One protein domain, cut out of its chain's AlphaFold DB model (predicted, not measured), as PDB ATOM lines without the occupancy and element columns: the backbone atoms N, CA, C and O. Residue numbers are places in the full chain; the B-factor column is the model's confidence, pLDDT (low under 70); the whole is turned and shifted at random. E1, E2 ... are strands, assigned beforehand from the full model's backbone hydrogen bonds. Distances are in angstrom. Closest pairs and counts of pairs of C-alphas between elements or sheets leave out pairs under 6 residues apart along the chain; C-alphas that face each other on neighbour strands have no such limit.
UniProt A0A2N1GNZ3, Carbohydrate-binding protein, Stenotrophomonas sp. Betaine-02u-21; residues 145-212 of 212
ATOM      1  N   ASN A 145     167.895 197.629 164.075       88.62
ATOM      2  CA  ASN A 145     167.673 197.822 162.650       88.62
ATOM      3  C   ASN A 145     166.165 197.809 162.378       88.62
ATOM      4  O   ASN A 145     165.445 196.923 162.840       88.62
ATOM      5  N   ARG A 146     165.685 198.814 161.646       87.00
ATOM      6  CA  ARG A 146     164.256 199.005 161.371       87.00
ATOM      7  C   ARG A 146     163.939 198.682 159.920       87.00
ATOM      8  O   ARG A 146     164.734 198.980 159.031       87.00
ATOM      9  N   ALA A 147     162.753 198.131 159.691       89.81
ATOM     10  CA  ALA A 147     162.196 198.030 158.352       89.81
ATOM     11  C   ALA A 147     161.644 199.399 157.934       89.81
ATOM     12  O   ALA A 147     160.903 200.034 158.691       89.81
ATOM     13  N   ARG A 148     162.018 199.867 156.742       88.75
ATOM     14  CA  ARG A 148     161.596 201.162 156.187       88.75
ATOM     15  C   ARG A 148     160.731 200.955 154.946       88.75
ATOM     16  O   ARG A 148     161.164 201.199 153.826       88.75
ATOM     17  N   HIS A 149     159.513 200.473 155.158       89.12
ATOM     18  CA  HIS A 149     158.536 200.313 154.081       89.12
ATOM     19  C   HIS A 149     158.253 201.663 153.407       89.12
ATOM     20  O   HIS A 149     158.180 202.687 154.089       89.12
ATOM     21  N   ASP A 150     158.141 201.650 152.077       91.12
ATOM     22  CA  ASP A 150     157.822 202.812 151.233       91.12
ATOM     23  C   ASP A 150     158.797 204.000 151.343       91.12
ATOM     24  O   ASP A 150     158.478 205.125 150.958       91.12
ATOM     25  N   GLN A 151     160.008 203.764 151.853       89.50
ATOM     26  CA  GLN A 151     161.068 204.768 151.905       89.50
ATOM     27  C   GLN A 151     162.131 204.489 150.840       89.50
ATOM     28  O   GLN A 151     162.364 203.332 150.480       89.50
ATOM     29  N   PRO A 152     162.805 205.534 150.331       90.00
ATOM     30  CA  PRO A 152     163.892 205.349 149.383       90.00
ATOM     31  C   PRO A 152     165.030 204.534 150.008       90.00
ATOM     32  O   PRO A 152     165.443 204.779 151.144       90.00
ATOM     33  N   VAL A 153     165.558 203.588 149.231       90.69
ATOM     34  CA  VAL A 153     166.743 202.805 149.595       90.69
ATOM     35  C   VAL A 153     167.983 203.696 149.487       90.69
ATOM     36  O   VAL A 153     168.148 204.420 148.505       90.69
ATOM     37  N   GLY A 154     168.857 203.657 150.494       88.94
ATOM     38  CA  GLY A 154     170.080 204.461 150.510       88.94
ATOM     39  C   GLY A 154     171.055 204.079 149.391       88.94
ATOM     40  O   GLY A 154     171.265 202.896 149.126       88.94
ATOM     41  N   LEU A 155     171.669 205.082 148.758       91.88
ATOM     42  CA  LEU A 155     172.798 204.912 147.841       91.88
ATOM     43  C   LEU A 155     174.102 205.109 148.611       91.88
ATOM     44  O   LEU A 155     174.323 206.180 149.179       91.88
ATOM     45  N   LEU A 156     174.963 204.092 148.613       90.88
ATOM     46  CA  LEU A 156     176.264 204.170 149.268       90.88
ATOM     47  C   LEU A 156     177.336 204.594 148.261       90.88
ATOM     48  O   LEU A 156     177.411 204.075 147.144       90.88
ATOM     49  N   ILE A 157     178.160 205.557 148.674       92.06
ATOM     50  CA  ILE A 157     179.297 206.062 147.903       92.06
ATOM     51  C   ILE A 157     180.516 206.073 148.826       92.06
ATOM     52  O   ILE A 157     180.539 206.795 149.822       92.06
ATOM     53  N   GLY A 158     181.528 205.278 148.479       90.81
ATOM     54  CA  GLY A 158     182.730 205.082 149.293       90.81
ATOM     55  C   GLY A 158     182.559 204.031 150.393       90.81
ATOM     56  O   GLY A 158     181.606 203.253 150.387       90.81
ATOM     57  N   SER A 159     183.504 204.011 151.335       90.75
ATOM     58  CA  SER A 159     183.530 203.061 152.452       90.75
ATOM     59  C   SER A 159     183.035 203.734 153.728       90.75
ATOM     60  O   SER A 159     183.652 204.679 154.219       90.75
ATOM     61  N   MET A 160     181.917 203.255 154.274       89.75
ATOM     62  CA  MET A 160     181.335 203.800 155.500       89.75
ATOM     63  C   MET A 160     180.639 202.724 156.332       89.75
ATOM     64  O   MET A 160     180.090 201.759 155.801       89.75
ATOM     65  N   ARG A 161     180.614 202.927 157.652       89.31
ATOM     66  CA  ARG A 161     179.833 202.104 158.578       89.31
ATOM     67  C   ARG A 161     178.412 202.653 158.665       89.31
ATOM     68  O   ARG A 161     178.216 203.816 159.010       89.31
ATOM     69  N   ILE A 162     177.432 201.804 158.383       89.88
ATOM     70  CA  ILE A 162     176.006 202.129 158.472       89.88
ATOM     71  C   ILE A 162     175.258 201.073 159.281       89.88
ATOM     72  O   ILE A 162     175.711 199.937 159.406       89.88
ATOM     73  N   ALA A 163     174.088 201.445 159.793       90.88
ATOM     74  CA  ALA A 163     173.093 200.476 160.230       90.88
ATOM     75  C   ALA A 163     172.229 200.096 159.011       90.88
ATOM     76  O   ALA A 163     171.484 200.958 158.537       90.88
ATOM     77  N   PRO A 164     172.339 198.866 158.478       91.25
ATOM     78  CA  PRO A 164     171.560 198.442 157.319       91.25
ATOM     79  C   PRO A 164     170.069 198.330 157.655       91.25
ATOM     80  O   PRO A 164     169.692 198.076 158.803       91.25
ATOM     81  N   ASP A 165     169.214 198.493 156.653       92.12
ATOM     82  CA  ASP A 165     167.770 198.388 156.837       92.12
ATOM     83  C   ASP A 165     167.326 196.916 156.865       92.12
ATOM     84  O   ASP A 165     167.912 196.048 156.216       92.12
ATOM     85  N   LEU A 166     166.288 196.627 157.649       93.56
ATOM     86  CA  LEU A 166     165.726 195.282 157.790       93.56
ATOM     87  C   LEU A 166     164.741 194.995 156.647       93.56
ATOM     88  O   LEU A 166     163.808 195.773 156.447       93.56
ATOM     89  N   ILE A 167     164.925 193.883 155.922       92.19
ATOM     90  CA  ILE A 167     164.039 193.485 154.806       92.19
ATOM     91  C   ILE A 167     163.088 192.357 155.203       92.19
ATOM     92  O   ILE A 167     161.965 192.292 154.707       92.19
ATOM     93  N   SER A 168     163.523 191.448 156.076       90.50
ATOM     94  CA  SER A 168     162.677 190.349 156.542       90.50
ATOM     95  C   SER A 168     162.158 190.611 157.947       90.50
ATOM     96  O   SER A 168     162.800 191.277 158.756       90.50
ATOM     97  N   ASN A 169     161.032 189.993 158.291       87.38
ATOM     98  CA  ASN A 169     160.669 189.861 159.696       87.38
ATOM     99  C   ASN A 169     161.715 189.011 160.432       87.38
ATOM    100  O   ASN A 169     162.362 188.145 159.836       87.38
ATOM    101  N   TYR A 170     161.863 189.260 161.732       89.44
ATOM    102  CA  TYR A 170     162.649 188.412 162.619       89.44
ATOM    103  C   TYR A 170     161.988 187.034 162.722       89.44
ATOM    104  O   TYR A 170     160.821 186.936 163.109       89.44
ATOM    105  N   TYR A 171     162.725 185.982 162.372       88.06
ATOM    106  CA  TYR A 171     162.265 184.604 162.484       88.06
ATOM    107  C   TYR A 171     163.072 183.873 163.549       88.06
ATOM    108  O   TYR A 171     164.276 183.676 163.399       88.06
ATOM    109  N   THR A 172     162.405 183.480 164.628       91.19
ATOM    110  CA  THR A 172     163.011 182.698 165.704       91.19
ATOM    111  C   THR A 172     162.564 181.251 165.619       91.19
ATOM    112  O   THR A 172     161.362 180.992 165.541       91.19
ATOM    113  N   HIS A 173     163.508 180.325 165.703       89.31
ATOM    114  CA  HIS A 173     163.233 178.899 165.850       89.31
ATOM    115  C   HIS A 173     164.126 178.316 166.942       89.31
ATOM    116  O   HIS A 173     165.136 178.914 167.310       89.31
ATOM    117  N   TYR A 174     163.711 177.178 167.486       89.81
ATOM    118  CA  TYR A 174     164.459 176.457 168.506       89.81
ATOM    119  C   TYR A 174     164.921 175.128 167.924       89.81
ATOM    120  O   TYR A 174     164.120 174.428 167.297       89.81
ATOM    121  N   GLU A 175     166.178 174.773 168.160       89.00
ATOM    122  CA  GLU A 175     166.682 173.420 167.935       89.00
ATOM    123  C   GLU A 175     167.157 172.873 169.284       89.00
ATOM    124  O   GLU A 175     168.195 173.268 169.808       89.00
ATOM    125  N   GLY A 176     166.350 172.000 169.894       89.06
ATOM    126  CA  GLY A 176     166.586 171.553 171.268       89.06
ATOM    127  C   GLY A 176     166.453 172.708 172.263       89.06
ATOM    128  O   GLY A 176     165.399 173.344 172.325       89.06
ATOM    129  N   ASP A 177     167.523 172.962 173.017       85.69
ATOM    130  CA  ASP A 177     167.604 174.044 174.007       85.69
ATOM    131  C   ASP A 177     168.179 175.352 173.422       85.69
ATOM    132  O   ASP A 177     168.169 176.385 174.096       85.69
ATOM    133  N   ASP A 178     168.647 175.335 172.167       83.56
ATOM    134  CA  ASP A 178     169.252 176.494 171.510       83.56
ATOM    135  C   ASP A 178     168.210 177.315 170.743       83.56
ATOM    136  O   ASP A 178     167.400 176.793 169.969       83.56
ATOM    137  N   GLN A 179     168.245 178.635 170.938       86.31
ATOM    138  CA  GLN A 179     167.401 179.585 170.220       86.31
ATOM    139  C   GLN A 179     168.179 180.237 169.077       86.31
ATOM    140  O   GLN A 179     169.181 180.919 169.293       86.31
ATOM    141  N   PHE A 180     167.648 180.123 167.864       88.75
ATOM    142  CA  PHE A 180     168.190 180.758 166.670       88.75
ATOM    143  C   PHE A 180     167.308 181.925 166.236       88.75
ATOM    144  O   PHE A 180     166.078 181.850 166.275       88.75
ATOM    145  N   LEU A 181     167.944 183.008 165.786       89.44
ATOM    146  CA  LEU A 181     167.285 184.159 165.178       89.44
ATOM    147  C   LEU A 181     167.835 184.368 163.764       89.44
ATOM    148  O   LEU A 181     169.034 184.561 163.578       89.44
ATOM    149  N   SER A 182     166.947 184.383 162.774       90.69
ATOM    150  CA  SER A 182     167.280 184.585 161.365       90.69
ATOM    151  C   SER A 182     166.545 185.802 160.811       90.69
ATOM    152  O   SER A 182     165.351 185.991 161.053       90.69
ATOM    153  N   PHE A 183     167.266 186.640 160.071       92.56
ATOM    154  CA  PHE A 183     166.721 187.801 159.376       92.56
ATOM    155  C   PHE A 183     167.668 188.266 158.263       92.56
ATOM    156  O   PHE A 183     168.837 187.885 158.228       92.56
ATOM    157  N   VAL A 184     167.154 189.097 157.359       92.50
ATOM    158  CA  VAL A 184     167.878 189.634 156.204       92.50
ATOM    159  C   VAL A 184     167.961 191.153 156.302       92.50
ATOM    160  O   VAL A 184     166.962 191.836 156.544       92.50
ATOM    161  N   LEU A 185     169.165 191.672 156.077       91.88
ATOM    162  CA  LEU A 185     169.492 193.093 156.083       91.88
ATOM    163  C   LEU A 185     169.898 193.545 154.675       91.88
ATOM    164  O   LEU A 185     170.543 192.787 153.952       91.88
ATOM    165  N   THR A 186     169.581 194.788 154.307       92.25
ATOM    166  CA  THR A 186     170.144 195.447 153.120       92.25
ATOM    167  C   THR A 186     170.976 196.660 153.508       92.25
ATOM    168  O   THR A 186     170.482 197.552 154.205       92.25
ATOM    169  N   PRO A 187     172.233 196.740 153.046       91.44
ATOM    170  CA  PRO A 187     173.028 197.948 153.196       91.44
ATOM    171  C   PRO A 187     172.577 199.067 152.246       91.44
ATOM    172  O   PRO A 187     172.983 200.203 152.442       91.44
ATOM    173  N   GLY A 188     171.732 198.785 151.252       90.94
ATOM    174  CA  GLY A 188     171.280 199.750 150.254       90.94
ATOM    175  C   GLY A 188     171.635 199.327 148.830       90.94
ATOM    176  O   GLY A 188     171.844 198.146 148.553       90.94
ATOM    177  N   VAL A 189     171.695 200.294 147.916       92.00
ATOM    178  CA  VAL A 189     172.116 200.077 146.522       92.00
ATOM    179  C   VAL A 189     173.587 200.450 146.323       92.00
ATOM    180  O   VAL A 189     174.137 201.255 147.075       92.00
ATOM    181  N   ASN A 190     174.202 199.892 145.274       92.75
ATOM    182  CA  ASN A 190     175.607 200.112 144.901       92.75
ATOM    183  C   ASN A 190     176.636 199.574 145.918       92.75
ATOM    184  O   ASN A 190     177.707 200.148 146.103       92.75
ATOM    185  N   VAL A 191     176.322 198.461 146.585       90.94
ATOM    186  CA  VAL A 191     177.242 197.816 147.531       90.94
ATOM    187  C   VAL A 191     177.961 196.666 146.838       90.94
ATOM    188  O   VAL A 191     177.345 195.665 146.485       90.94
ATOM    189  N   HIS A 192     179.267 196.833 146.620       91.25
ATOM    190  CA  HIS A 192     180.111 195.832 145.964       91.25
ATOM    191  C   HIS A 192     180.620 194.759 146.934       91.25
ATOM    192  O   HIS A 192     180.603 193.574 146.614       91.25
ATOM    193  N   SER A 193     181.058 195.175 148.122       90.81
ATOM    194  CA  SER A 193     181.624 194.299 149.145       90.81
ATOM    195  C   SER A 193     181.268 194.799 150.540       90.81
ATOM    196  O   SER A 193     181.038 195.990 150.756       90.81
ATOM    197  N   VAL A 194     181.234 193.871 151.493       90.94
ATOM    198  CA  VAL A 194     181.056 194.149 152.918       90.94
ATOM    199  C   VAL A 194     182.282 193.603 153.635       90.94
ATOM    200  O   VAL A 194     182.656 192.457 153.414       90.94
ATOM    201  N   GLU A 195     182.928 194.435 154.449       89.56
ATOM    202  CA  GLU A 195     184.169 194.073 155.139       89.56
ATOM    203  C   GLU A 195     183.882 193.629 156.575       89.56
ATOM    204  O   GLU A 195     183.775 192.444 156.873       89.56
ATOM    205  N   GLN A 196     183.739 194.589 157.487       90.88
ATOM    206  CA  GLN A 196     183.590 194.322 158.910       90.88
ATOM    207  C   GLN A 196     182.125 194.422 159.327       90.88
ATOM    208  O   GLN A 196     181.481 195.462 159.173       90.88
ATOM    209  N   LEU A 197     181.612 193.337 159.903       92.00
ATOM    210  CA  LEU A 197     180.287 193.291 160.507       92.00
ATOM    211  C   LEU A 197     180.385 193.538 162.009       92.00
ATOM    212  O   LEU A 197     181.284 193.025 162.671       92.00
ATOM    213  N   TYR A 198     179.434 194.296 162.549       90.69
ATOM    214  CA  TYR A 198     179.374 194.636 163.967       90.69
ATOM    215  C   TYR A 198     178.005 194.291 164.546       90.69
ATOM    216  O   TYR A 198     176.977 194.552 163.917       90.69
ATOM    217  N   ASN A 199     177.997 193.768 165.771       89.00
ATOM    218  CA  ASN A 199     176.806 193.669 166.606       89.00
ATOM    219  C   ASN A 199     176.856 194.777 167.669       89.00
ATOM    220  O   ASN A 199     177.616 194.697 168.635       89.00
ATOM    221  N   GLY A 200     176.087 195.847 167.459       86.50
ATOM    222  CA  GLY A 200     176.256 197.078 168.231       86.50
ATOM    223  C   GLY A 200     177.653 197.649 167.991       86.50
ATOM    224  O   GLY A 200     177.984 197.980 166.853       86.50
ATOM    225  N   ASP A 201     178.468 197.717 169.042       87.31
ATOM    226  CA  ASP A 201     179.859 198.187 168.985       87.31
ATOM    227  C   ASP A 201     180.899 197.058 168.935       87.31
ATOM    228  O   ASP A 201     182.073 197.318 168.677       87.31
ATOM    229  N   ALA A 202     180.479 195.807 169.133       90.81
ATOM    230  CA  ALA A 202     181.364 194.648 169.107       90.81
ATOM    231  C   ALA A 202     181.546 194.119 167.677       90.81
ATOM    232  O   ALA A 202     180.581 194.013 166.917       90.81
ATOM    233  N   LEU A 203     182.779 193.768 167.314       91.69
ATOM    234  CA  LEU A 203     183.088 193.154 166.023       91.69
ATOM    235  C   LEU A 203     182.491 191.741 165.969       91.69
ATOM    236  O   LEU A 203     182.688 190.953 166.885       91.69
ATOM    237  N   LEU A 204     181.788 191.385 164.895       90.31
ATOM    238  CA  LEU A 204     181.090 190.099 164.822       90.31
ATOM    239  C   LEU A 204     182.060 188.907 164.868       90.31
ATOM    240  O   LEU A 204     181.757 187.882 165.464       90.31
ATOM    241  N   SER A 205     183.262 189.056 164.316       90.50
ATOM    242  CA  SER A 205     184.294 188.017 164.383       90.50
ATOM    243  C   SER A 205     184.909 187.836 165.777       90.50
ATOM    244  O   SER A 205     185.736 186.945 165.944       90.50
ATOM    245  N   SER A 206     184.568 188.669 166.774       91.25
ATOM    246  CA  SER A 206     185.025 188.462 168.155       91.25
ATOM    247  C   SER A 206     184.201 187.419 168.910       91.25
ATOM    248  O   SER A 206     184.577 187.052 170.018       91.25
ATOM    249  N   PHE A 207     183.061 186.988 168.364       88.81
ATOM    250  CA  PHE A 207     182.217 185.965 168.971       88.81
ATOM    251  C   PHE A 207     182.644 184.564 168.519       88.81
ATOM    252  O   PHE A 207     183.075 184.354 167.385       88.81
ATOM    253  N   GLU A 208     182.510 183.590 169.416       89.38
ATOM    254  CA  GLU A 208     182.845 182.196 169.138       89.38
ATOM    255  C   GLU A 208     181.845 181.565 168.152       89.38
ATOM    256  O   GLU A 208     180.647 181.840 168.202       89.38
ATOM    257  N   GLY A 209     182.336 180.731 167.228       83.94
ATOM    258  CA  GLY A 209     181.493 179.997 166.272       83.94
ATOM    259  C   GLY A 209     180.966 180.808 165.078       83.94
ATOM    260  O   GLY A 209     180.209 180.269 164.270       83.94
ATOM    261  N   VAL A 210     181.369 182.072 164.921       86.19
ATOM    262  CA  VAL A 210     180.935 182.923 163.802       86.19
ATOM    263  C   VAL A 210     181.608 182.524 162.486       86.19
ATOM    264  O   VAL A 210     182.819 182.313 162.420       86.19
ATOM    265  N   ARG A 211     180.813 182.483 161.413       80.12
ATOM    266  CA  ARG A 211     181.273 182.399 160.019       80.12
ATOM    267  C   ARG A 211     180.755 183.626 159.270       80.12
ATOM    268  O   ARG A 211     179.562 183.914 159.360       80.12
ATOM    269  N   VAL A 212     181.651 184.337 158.587       76.69
ATOM    270  CA  VAL A 212     181.368 185.553 157.803       76.69
ATOM    271  C   VAL A 212     181.676 185.285 156.341       76.69
ATOM    272  O   VAL A 212     182.711 184.625 156.096       76.69
TER     273      VAL A 212
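Overview. This is residues 145 to 212 of the 212 residues of the protein "Carbohydrate-binding protein" of Stenotrophomonas sp. Betaine-02u-21 (UniProt A0A2N1GNZ3). There is little regular structure: one two-stranded antiparallel hairpin, E1 then E2, extends from a loose body of winding loops, and its tip, residues 174 to 179, sticks out. Beyond the hairpin the chain folds back, its last residues running beside it at a distance. Of 68 printed residues, 10 are in the two named strands; the class is all strand, with no named helix. The whole is loose, radius of gyration of the C-alphas 14.1 A, spanning 42 by 29 by 19 A.

Arrangement. E1, residues 171 to 175, and E2, residues 178 to 182, form a hairpin with a tight link, antiparallel at 153 degrees. C-alphas 172 and 181 face each other at 4.5 A. N 180 and O 173, 2.8 A apart, are within hydrogen-bond range. Outside the named strands, residues 165 to 166 pair antiparallel with residues 185 to 186, in stretches too short to be named.

Along the chain. E1 begins at C-alpha 171 (162.265, 184.604, 162.484) and measures 13.2 A; E2 measures 13.1 A and ends at C-alpha 182 (167.280, 184.585, 161.365).

Size, cuts and confidence. The C-alphas of Ile 157 and Gly 176 are the two farthest apart, 43.6 A. The printed part has no cut, and no printed residue is under 70 in pLDDT.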